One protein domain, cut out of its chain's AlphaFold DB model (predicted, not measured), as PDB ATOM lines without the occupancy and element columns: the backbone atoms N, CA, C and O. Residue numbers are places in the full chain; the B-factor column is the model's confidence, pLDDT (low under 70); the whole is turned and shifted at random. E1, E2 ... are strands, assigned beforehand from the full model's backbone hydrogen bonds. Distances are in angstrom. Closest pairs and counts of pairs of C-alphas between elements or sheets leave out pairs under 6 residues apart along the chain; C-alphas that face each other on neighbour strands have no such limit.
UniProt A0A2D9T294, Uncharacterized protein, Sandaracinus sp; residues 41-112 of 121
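What this domain is: This is residues 41 to 112 of the 121 residues of an uncharacterized protein of Sandaracinus sp (UniProt A0A2D9T294). A long twisted ribbon of two antiparallel strands, E4 and E5, runs the length of the domain, with the hairpin of E1 and E2 joined to E4 towards one end and the short strand E3 beside E4 at the other. The nine residues between E2 and E3 bridge the two ends as a loop, and E4 bends by 119 degrees at residue 89. The printed part has 72 residues with no named helix and five named strands, E1 to E5 in chain order, in one branched, strongly twisted sheet whose neighbour pairs are antiparallel; the class is all strand. The whole is only just loose, close to extended, with a radius of gyration of the C-alphas of 16.7 A and an elongated outline spanning 48 by 28 by 24 A.

Where its parts are: E1, residues 41 to 46, begins at C-alpha 41 (29.401, -6.938, 27.716) and is 14.9 A long from first to last C-alpha. E2, residues 49 to 56, is 21.1 A long. E3, residues 66 to 69, is 10.3 A long. E4, residues 75 to 92, is the longest strand by residues and measures 38.7 A, beginning at C-alpha 75 (40.459, -43.600, 11.556). E5, residues 98 to 111, measures 38.5 A and ends at C-alpha 111 (44.948, -43.157, 13.752).

How they stand to each other: E1 and E2 form a hairpin, antiparallel at 135 degrees, with N 44 and O 51 within hydrogen-bond range at 2.9 A. On the other side of E2 from E1 lies E4, antiparallel to E2; C-alphas 53 and 88 face each other at 4.3 A, and N 54 and O 87 are 2.9 A apart. E4 has E2 and E3 on one side, beside residues 85 to 89 and 75 to 78, and E5 on the other side, beside residues 75 to 92. E3 and E4 form a hairpin at 144 degrees, with N 68 and O 76 at 2.8 A. E4 and E5 form a hairpin at 170 degrees, with N 77 and O 109 at 2.8 A and N 101 and O 86 at 2.8 A. E3, E4 and E5 are a meander, each strand the antiparallel neighbour of the one before. E1, E3 and E5 are edge strands. E1 and E3 are apart, as are E2 and E3; E1 and E5 are only just apart, the closest C-alphas 8.5 A from each other.

The domain as a whole: The two C-alphas farthest apart, those of Asp 72 and Arg 90, are 48.7 A from each other. The links E1 to E2, E3 to E4 and E4 to E5 are tight, and E2 to E3 is a short link of nine residues. The printed part has no cut. Its mean pLDDT is 93.8, and no printed residue is under 70.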
ATOM      1  N   LYS A  41      30.043  -7.370  28.956       87.38
ATOM      2  CA  LYS A  41      29.401  -6.938  27.716       87.38
ATOM      3  C   LYS A  41      30.457  -6.449  26.734       87.38
ATOM      4  O   LYS A  41      31.350  -5.679  27.098       87.38
ATOM      5  N   ARG A  42      30.371  -6.907  25.492       92.44
ATOM      6  CA  ARG A  42      31.235  -6.461  24.399       92.44
ATOM      7  C   ARG A  42      30.507  -6.559  23.072       92.44
ATOM      8  O   ARG A  42      29.573  -7.341  22.926       92.44
ATOM      9  N   THR A  43      30.977  -5.790  22.102       94.00
ATOM     10  CA  THR A  43      30.514  -5.898  20.722       94.00
ATOM     11  C   THR A  43      31.443  -6.832  19.961       94.00
ATOM     12  O   THR A  43      32.662  -6.673  20.022       94.00
ATOM     13  N   ILE A  44      30.879  -7.808  19.256       92.81
ATOM     14  CA  ILE A  44      31.618  -8.684  18.343       92.81
ATOM     15  C   ILE A  44      31.101  -8.504  16.921       92.81
ATOM     16  O   ILE A  44      29.911  -8.271  16.709       92.81
ATOM     17  N   ARG A  45      31.982  -8.670  15.935       92.06
ATOM     18  CA  ARG A  45      31.568  -8.816  14.542       92.06
ATOM     19  C   ARG A  45      31.105 -10.255  14.330       92.06
ATOM     20  O   ARG A  45      31.898 -11.180  14.478       92.06
ATOM     21  N   TYR A  46      29.838 -10.453  13.990       86.88
ATOM     22  CA  TYR A  46      29.290 -11.766  13.663       86.88
ATOM     23  C   TYR A  46      28.626 -11.714  12.291       86.88
ATOM     24  O   TYR A  46      27.634 -11.010  12.089       86.88
ATOM     25  N   ARG A  47      29.178 -12.478  11.341       85.38
ATOM     26  CA  ARG A  47      28.856 -12.353   9.911       85.38
ATOM     27  C   ARG A  47      29.054 -10.895   9.461       85.38
ATOM     28  O   ARG A  47      30.127 -10.331   9.665       85.38
ATOM     29  N   GLU A  48      28.036 -10.271   8.882       90.25
ATOM     30  CA  GLU A  48      28.098  -8.911   8.330       90.25
ATOM     31  C   GLU A  48      27.560  -7.831   9.283       90.25
ATOM     32  O   GLU A  48      27.358  -6.688   8.873       90.25
ATOM     33  N   ARG A  49      27.342  -8.160  10.562       88.81
ATOM     34  CA  ARG A  49      26.773  -7.236  11.552       88.81
ATOM     35  C   ARG A  49      27.506  -7.269  12.886       88.81
ATOM     36  O   ARG A  49      28.207  -8.230  13.206       88.81
ATOM     37  N   ASP A  50      27.307  -6.215  13.662       93.50
ATOM     38  CA  ASP A  50      27.857  -6.081  15.005       93.50
ATOM     39  C   ASP A  50      26.818  -6.551  16.025       93.50
ATOM     40  O   ASP A  50      25.646  -6.180  15.950       93.50
ATOM     41  N   LEU A  51      27.241  -7.395  16.964       94.12
ATOM     42  CA  LEU A  51      26.392  -7.962  18.003       94.12
ATOM     43  C   LEU A  51      26.888  -7.558  19.382       94.12
ATOM     44  O   LEU A  51      28.041  -7.810  19.729       94.12
ATOM     45  N   GLU A  52      25.990  -7.008  20.193       95.25
ATOM     46  CA  GLU A  52      26.200  -6.886  21.631       95.25
ATOM     47  C   GLU A  52      26.017  -8.256  22.289       95.25
ATOM     48  O   GLU A  52      24.943  -8.862  22.219       95.25
ATOM     49  N   VAL A  53      27.070  -8.742  22.937       95.50
ATOM     50  CA  VAL A  53      27.097 -10.050  23.590       95.50
ATOM     51  C   VAL A  53      27.617  -9.951  25.014       95.50
ATOM     52  O   VAL A  53      28.359  -9.032  25.363       95.50
ATOM     53  N   GLU A  54      27.251 -10.935  25.821       95.44
ATOM     54  CA  GLU A  54      27.725 -11.116  27.186       95.44
ATOM     55  C   GLU A  54      28.335 -12.509  27.349       95.44
ATOM     56  O   GLU A  54      27.788 -13.496  26.853       95.44
ATOM     57  N   SER A  55      29.483 -12.582  28.020       93.44
ATOM     58  CA  SER A  55      30.111 -13.848  28.390       93.44
ATOM     59  C   SER A  55      29.358 -14.512  29.539       93.44
ATOM     60  O   SER A  55      29.083 -13.879  30.562       93.44
ATOM     61  N   VAL A  56      29.060 -15.800  29.371       92.94
ATOM     62  CA  VAL A  56      28.375 -16.614  30.381       92.94
ATOM     63  C   VAL A  56      29.217 -17.816  30.782       92.94
ATOM     64  O   VAL A  56      29.955 -18.378  29.968       92.94
ATOM     65  N   ASP A  57      29.075 -18.219  32.040       90.62
ATOM     66  CA  ASP A  57      29.671 -19.452  32.536       90.62
ATOM     67  C   ASP A  57      28.925 -20.665  31.983       90.62
ATOM     68  O   ASP A  57      27.705 -20.651  31.794       90.62
ATOM     69  N   PHE A  58      29.662 -21.750  31.770       90.06
ATOM     70  CA  PHE A  58      29.086 -23.025  31.382       90.06
ATOM     71  C   PHE A  58      29.816 -24.181  32.056       90.06
ATOM     72  O   PHE A  58      30.931 -24.056  32.561       90.06
ATOM     73  N   THR A  59      29.161 -25.332  32.072       91.50
ATOM     74  CA  THR A  59      29.761 -26.592  32.497       91.50
ATOM     75  C   THR A  59      29.536 -27.600  31.390       91.50
ATOM     76  O   THR A  59      28.393 -27.841  30.992       91.50
ATOM     77  N   THR A  60      30.623 -28.186  30.895       91.44
ATOM     78  CA  THR A  60      30.546 -29.294  29.946       91.44
ATOM     79  C   THR A  60      29.861 -30.475  30.623       91.44
ATOM     80  O   THR A  60      30.327 -30.966  31.650       91.44
ATOM     81  N   ARG A  61      28.737 -30.922  30.055       90.50
ATOM     82  CA  ARG A  61      28.045 -32.136  30.509       90.50
ATOM     83  C   ARG A  61      28.577 -33.383  29.820       90.50
ATOM     84  O   ARG A  61      28.772 -34.397  30.474       90.50
ATOM     85  N   GLU A  62      28.789 -33.300  28.513       90.44
ATOM     86  CA  GLU A  62      29.194 -34.428  27.684       90.44
ATOM     87  C   GLU A  62      29.825 -33.919  26.386       90.44
ATOM     88  O   GLU A  62      29.344 -32.951  25.795       90.44
ATOM     89  N   GLU A  63      30.896 -34.574  25.946       91.06
ATOM     90  CA  GLU A  63      31.614 -34.264  24.712       91.06
ATOM     91  C   GLU A  63      32.230 -35.547  24.144       91.06
ATOM     92  O   GLU A  63      33.118 -36.156  24.751       91.06
ATOM     93  N   HIS A  64      31.784 -35.932  22.951       93.31
ATOM     94  CA  HIS A  64      32.219 -37.158  22.286       93.31
ATOM     95  C   HIS A  64      33.260 -36.899  21.206       93.31
ATOM     96  O   HIS A  64      33.333 -35.821  20.613       93.31
ATOM     97  N   TRP A  65      34.044 -37.933  20.915       96.88
ATOM     98  CA  TRP A  65      34.805 -38.000  19.675       96.88
ATOM     99  C   TRP A  65      33.888 -38.460  18.545       96.88
ATOM    100  O   TRP A  65      33.245 -39.500  18.654       96.88
ATOM    101  N   ASN A  66      33.871 -37.713  17.445       97.19
ATOM    102  CA  ASN A  66      33.324 -38.192  16.183       97.19
ATOM    103  C   ASN A  66      34.412 -38.989  15.465       97.19
ATOM    104  O   ASN A  66      35.513 -38.469  15.280       97.19
ATOM    105  N   GLU A  67      34.120 -40.223  15.067       97.38
ATOM    106  CA  GLU A  67      35.068 -41.101  14.378       97.38
ATOM    107  C   GLU A  67      34.682 -41.279  12.907       97.38
ATOM    108  O   GLU A  67      33.514 -41.483  12.583       97.38
ATOM    109  N   TYR A  68      35.674 -41.235  12.021       97.25
ATOM    110  CA  TYR A  68      35.506 -41.364  10.578       97.25
ATOM    111  C   TYR A  68      36.508 -42.385  10.045       97.25
ATOM    112  O   TYR A  68      37.717 -42.181  10.161       97.25
ATOM    113  N   ALA A  69      36.014 -43.473   9.458       96.19
ATOM    114  CA  ALA A  69      36.854 -44.445   8.769       96.19
ATOM    115  C   ALA A  69      37.242 -43.912   7.384       96.19
ATOM    116  O   ALA A  69      36.389 -43.430   6.635       96.19
ATOM    117  N   LEU A  70      38.524 -43.998   7.047       95.81
ATOM    118  CA  LEU A  70      39.054 -43.608   5.747       95.81
ATOM    119  C   LEU A  70      39.190 -44.822   4.822       95.81
ATOM    120  O   LEU A  70      39.211 -45.972   5.261       95.81
ATOM    121  N   GLY A  71      39.301 -44.561   3.518       95.62
ATOM    122  CA  GLY A  71      39.403 -45.614   2.499       95.62
ATOM    123  C   GLY A  71      40.680 -46.460   2.579       95.62
ATOM    124  O   GLY A  71      40.712 -47.550   2.021       95.62
ATOM    125  N   ASP A  72      41.709 -45.985   3.280       91.56
ATOM    126  CA  ASP A  72      42.969 -46.694   3.534       91.56
ATOM    127  C   ASP A  72      42.961 -47.495   4.853       91.56
ATOM    128  O   ASP A  72      43.976 -48.073   5.238       91.56
ATOM    129  N   GLY A  73      41.822 -47.536   5.553       93.38
ATOM    130  CA  GLY A  73      41.665 -48.223   6.835       93.38
ATOM    131  C   GLY A  73      42.087 -47.401   8.057       93.38
ATOM    132  O   GLY A  73      41.984 -47.902   9.177       93.38
ATOM    133  N   ALA A  74      42.544 -46.158   7.880       95.56
ATOM    134  CA  ALA A  74      42.786 -45.245   8.993       95.56
ATOM    135  C   ALA A  74      41.477 -44.760   9.632       95.56
ATOM    136  O   ALA A  74      40.416 -44.756   9.004       95.56
ATOM    137  N   THR A  75      41.572 -44.268  10.868       97.50
ATOM    138  CA  THR A  75      40.459 -43.600  11.556       97.50
ATOM    139  C   THR A  75      40.842 -42.170  11.902       97.50
ATOM    140  O   THR A  75      41.836 -41.933  12.587       97.50
ATOM    141  N   VAL A  76      40.024 -41.203  11.494       97.81
ATOM    142  CA  VAL A  76      40.123 -39.816  11.958       97.81
ATOM    143  C   VAL A  76      39.145 -39.608  13.101       97.81
ATOM    144  O   VAL A  76      37.966 -39.926  12.978       97.81
ATOM    145  N   ARG A  77      39.617 -39.046  14.212       98.12
ATOM    146  CA  ARG A  77      38.773 -38.614  15.327       98.12
ATOM    147  C   ARG A  77      38.745 -37.099  15.406       98.12
ATOM    148  O   ARG A  77      39.796 -36.465  15.364       98.12
ATOM    149  N   VAL A  78      37.558 -36.526  15.562       97.69
ATOM    150  CA  VAL A  78      37.358 -35.079  15.699       97.69
ATOM    151  C   VAL A  78      36.528 -34.789  16.941       97.69
ATOM    152  O   VAL A  78      35.464 -35.378  17.123       97.69
ATOM    153  N   ARG A  79      36.984 -33.853  17.773       96.50
ATOM    154  CA  ARG A  79      36.239 -33.357  18.936       96.50
ATOM    155  C   ARG A  79      36.270 -31.837  18.962       96.50
ATOM    156  O   ARG A  79      37.321 -31.232  18.769       96.50
ATOM    157  N   VAL A  80      35.111 -31.234  19.199       95.31
ATOM    158  CA  VAL A  80      34.960 -29.785  19.368       95.31
ATOM    159  C   VAL A  80      34.923 -29.486  20.862       95.31
ATOM    160  O   VAL A  80      34.141 -30.094  21.584       95.31
ATOM    161  N   LEU A  81      35.768 -28.562  21.306       94.31
ATOM    162  CA  LEU A  81      35.881 -28.120  22.692       94.31
ATOM    163  C   LEU A  81      35.410 -26.663  22.797       94.31
ATOM    164  O   LEU A  81      36.071 -25.779  22.241       94.31
ATOM    165  N   PRO A  82      34.287 -26.371  23.471       93.81
ATOM    166  CA  PRO A  82      33.875 -25.004  23.762       93.81
ATOM    167  C   PRO A  82      34.891 -24.331  24.693       93.81
ATOM    168  O   PRO A  82      35.311 -24.912  25.689       93.81
ATOM    169  N   VAL A  83      35.271 -23.092  24.384       93.25
ATOM    170  CA  VAL A  83      36.198 -22.280  25.198       93.25
ATOM    171  C   VAL A  83      35.488 -21.075  25.810       93.25
ATOM    172  O   VAL A  83      35.798 -20.668  26.926       93.25
ATOM    173  N   GLU A  84      34.517 -20.501  25.099       92.75
ATOM    174  CA  GLU A  84      33.740 -19.357  25.574       92.75
ATOM    175  C   GLU A  84      32.322 -19.410  25.001       92.75
ATOM    176  O   GLU A  84      32.137 -19.686  23.811       92.75
ATOM    177  N   MET A  85      31.331 -19.104  25.840       94.12
ATOM    178  CA  MET A  85      29.942 -18.927  25.426       94.12
ATOM    179  C   MET A  85      29.557 -17.453  25.517       94.12
ATOM    180  O   MET A  85      29.688 -16.823  26.567       94.12
ATOM    181  N   LEU A  86      29.085 -16.906  24.399       94.44
ATOM    182  CA  LEU A  86      28.657 -15.519  24.265       94.44
ATOM    183  C   LEU A  86      27.178 -15.482  23.912       94.44
ATOM    184  O   LEU A  86      26.771 -15.976  22.863       94.44
ATOM    185  N   VAL A  87      26.374 -14.872  24.770       95.38
ATOM    186  CA  VAL A  87      24.930 -14.757  24.568       95.38
ATOM    187  C   VAL A  87      24.617 -13.368  24.031       95.38
ATOM    188  O   VAL A  87      24.998 -12.363  24.634       95.38
ATOM    189  N   ALA A  88      23.930 -13.294  22.893       94.88
ATOM    190  CA  ALA A  88      23.494 -12.026  22.330       94.88
ATOM    191  C   ALA A  88      22.414 -11.388  23.208       94.88
ATOM    192  O   ALA A  88      21.395 -12.001  23.540       94.88
ATOM    193  N   THR A  89      22.610 -10.120  23.558       92.38
ATOM    194  CA  THR A  89      21.731  -9.426  24.506       92.38
ATOM    195  C   THR A  89      20.328  -9.229  23.928       92.38
ATOM    196  O   THR A  89      19.338  -9.492  24.616       92.38
ATOM    197  N   ARG A  90      20.240  -8.837  22.650       92.81
ATOM    198  CA  ARG A  90      18.985  -8.481  21.962       92.81
ATOM    199  C   ARG A  90      18.547  -9.459  20.871       92.81
ATOM    200  O   ARG A  90      17.363  -9.515  20.563       92.81
ATOM    201  N   GLU A  91      19.464 -10.235  20.299       92.81
ATOM    202  CA  GLU A  91      19.136 -11.115  19.171       92.81
ATOM    203  C   GLU A  91      18.507 -12.426  19.636       92.81
ATOM    204  O   GLU A  91      19.020 -13.086  20.550       92.81
ATOM    205  N   ARG A  92      17.421 -12.818  18.968       93.38
ATOM    206  CA  ARG A  92      16.703 -14.076  19.189       93.38
ATOM    207  C   ARG A  92      16.506 -14.821  17.866       93.38
ATOM    208  O   ARG A  92      16.506 -14.194  16.808       93.38
ATOM    209  N   ASN A  93      16.375 -16.144  17.921       90.44
ATOM    210  CA  ASN A  93      15.944 -16.956  16.779       90.44
ATOM    211  C   ASN A  93      14.408 -16.884  16.603       90.44
ATOM    212  O   ASN A  93      13.714 -16.221  17.373       90.44
ATOM    213  N   GLU A  94      13.868 -17.587  15.605       93.38
ATOM    214  CA  GLU A  94      12.420 -17.631  15.326       93.38
ATOM    215  C   GLU A  94      11.586 -18.224  16.475       93.38
ATOM    216  O   GLU A  94      10.420 -17.875  16.635       93.38
ATOM    217  N   ALA A  95      12.186 -19.085  17.301       95.00
ATOM    218  CA  ALA A  95      11.552 -19.671  18.480       95.00
ATOM    219  C   ALA A  95      11.601 -18.753  19.719       95.00
ATOM    220  O   ALA A  95      11.000 -19.068  20.744       95.00
ATOM    221  N   GLY A  96      12.285 -17.606  19.635       94.31
ATOM    222  CA  GLY A  96      12.463 -16.668  20.745       94.31
ATOM    223  C   GLY A  96      13.669 -16.962  21.645       94.31
ATOM    224  O   GLY A  96      13.877 -16.236  22.618       94.31
ATOM    225  N   ASP A  97      14.494 -17.960  21.322       94.06
ATOM    226  CA  ASP A  97      15.704 -18.285  22.082       94.06
ATOM    227  C   ASP A  97      16.839 -17.301  21.769       94.06
ATOM    228  O   ASP A  97      16.957 -16.829  20.634       94.06
ATOM    229  N   PRO A  98      17.722 -16.992  22.736       93.81
ATOM    230  CA  PRO A  98      18.886 -16.155  22.490       93.81
ATOM    231  C   PRO A  98      19.833 -16.753  21.457       93.81
ATOM    232  O   PRO A  98      20.162 -17.937  21.487       93.81
ATOM    233  N   LEU A  99      20.337 -15.894  20.570       94.25
ATOM    234  CA  LEU A  99      21.459 -16.259  19.717       94.25
ATOM    235  C   LEU A  99      22.709 -16.447  20.588       94.25
ATOM    236  O   LEU A  99      23.119 -15.525  21.296       94.25
ATOM    237  N   VAL A 100      23.329 -17.623  20.505       93.88
ATOM    238  CA  VAL A 100      24.572 -17.946  21.213       93.88
ATOM    239  C   VAL A 100      25.706 -18.094  20.206       93.88
ATOM    240  O   VAL A 100      25.589 -18.810  19.212       93.88
ATOM    241  N   VAL A 101      26.818 -17.415  20.468       93.38
ATOM    242  CA  VAL A 101      28.071 -17.547  19.725       93.38
ATOM    243  C   VAL A 101      29.055 -18.310  20.600       93.38
ATOM    244  O   VAL A 101      29.334 -17.912  21.729       93.38
ATOM    245  N   VAL A 102      29.577 -19.415  20.076       93.69
ATOM    246  CA  VAL A 102      30.505 -20.284  20.801       93.69
ATOM    247  C   VAL A 102      31.881 -20.171  20.167       93.69
ATOM    248  O   VAL A 102      32.065 -20.527  19.002       93.69
ATOM    249  N   SER A 103      32.850 -19.696  20.945       92.56
ATOM    250  CA  SER A 103      34.259 -19.853  20.593       92.56
ATOM    251  C   SER A 103      34.681 -21.271  20.949       92.56
ATOM    252  O   SER A 103      34.396 -21.741  22.054       92.56
ATOM    253  N   ASN A 104      35.329 -21.969  20.022       94.81
ATOM    254  CA  ASN A 104      35.726 -23.356  20.213       94.81
ATOM    255  C   ASN A 104      37.126 -23.635  19.664       94.81
ATOM    256  O   ASN A 104      37.652 -22.896  18.832       94.81
ATOM    257  N   GLN A 105      37.704 -24.729  20.142       95.69
ATOM    258  CA  GLN A 105      38.879 -25.367  19.570       95.69
ATOM    259  C   GLN A 105      38.472 -26.720  18.989       95.69
ATOM    260  O   GLN A 105      37.655 -27.433  19.569       95.69
ATOM    261  N   VAL A 106      39.059 -27.093  17.854       96.44
ATOM    262  CA  VAL A 106      38.835 -28.401  17.229       96.44
ATOM    263  C   VAL A 106      40.087 -29.246  17.408       96.44
ATOM    264  O   VAL A 106      41.158 -28.884  16.923       96.44
ATOM    265  N   LEU A 107      39.951 -30.380  18.093       96.94
ATOM    266  CA  LEU A 107      40.992 -31.395  18.182       96.94
ATOM    267  C   LEU A 107      40.775 -32.446  17.099       96.94
ATOM    268  O   LEU A 107      39.679 -32.995  16.968       96.94
ATOM    269  N   VAL A 108      41.839 -32.755  16.360       97.38
ATOM    270  CA  VAL A 108      41.841 -33.774  15.307       97.38
ATOM    271  C   VAL A 108      42.944 -34.784  15.598       97.38
ATOM    272  O   VAL A 108      44.082 -34.404  15.861       97.38
ATOM    273  N   GLN A 109      42.609 -36.071  15.550       97.19
ATOM    274  CA  GLN A 109      43.562 -37.173  15.664       97.19
ATOM    275  C   GLN A 109      43.457 -38.074  14.439       97.19
ATOM    276  O   GLN A 109      42.359 -38.448  14.036       97.19
ATOM    277  N   TYR A 110      44.603 -38.451  13.882       96.81
ATOM    278  CA  TYR A 110      44.705 -39.451  12.827       96.81
ATOM    279  C   TYR A 110      45.275 -40.739  13.418       96.81
ATOM    280  O   TYR A 110      46.372 -40.732  13.978       96.81
ATOM    281  N   LEU A 111      44.537 -41.836  13.299       95.56
ATOM    282  CA  LEU A 111      44.948 -43.157  13.752       95.56
ATOM    283  C   LEU A 111      45.277 -44.004  12.528       95.56
ATOM    284  O   LEU A 111      44.411 -44.237  11.685       95.56
ATOM    285  N   ARG A 112      46.531 -44.458  12.437       92.94
ATOM    286  CA  ARG A 112      46.965 -45.387  11.386       92.94
ATOM    287  C   ARG A 112      46.125 -46.677  11.462       92.94
ATOM    288  O   ARG A 112      45.824 -47.097  12.583       92.94
TER     289      ARG A 112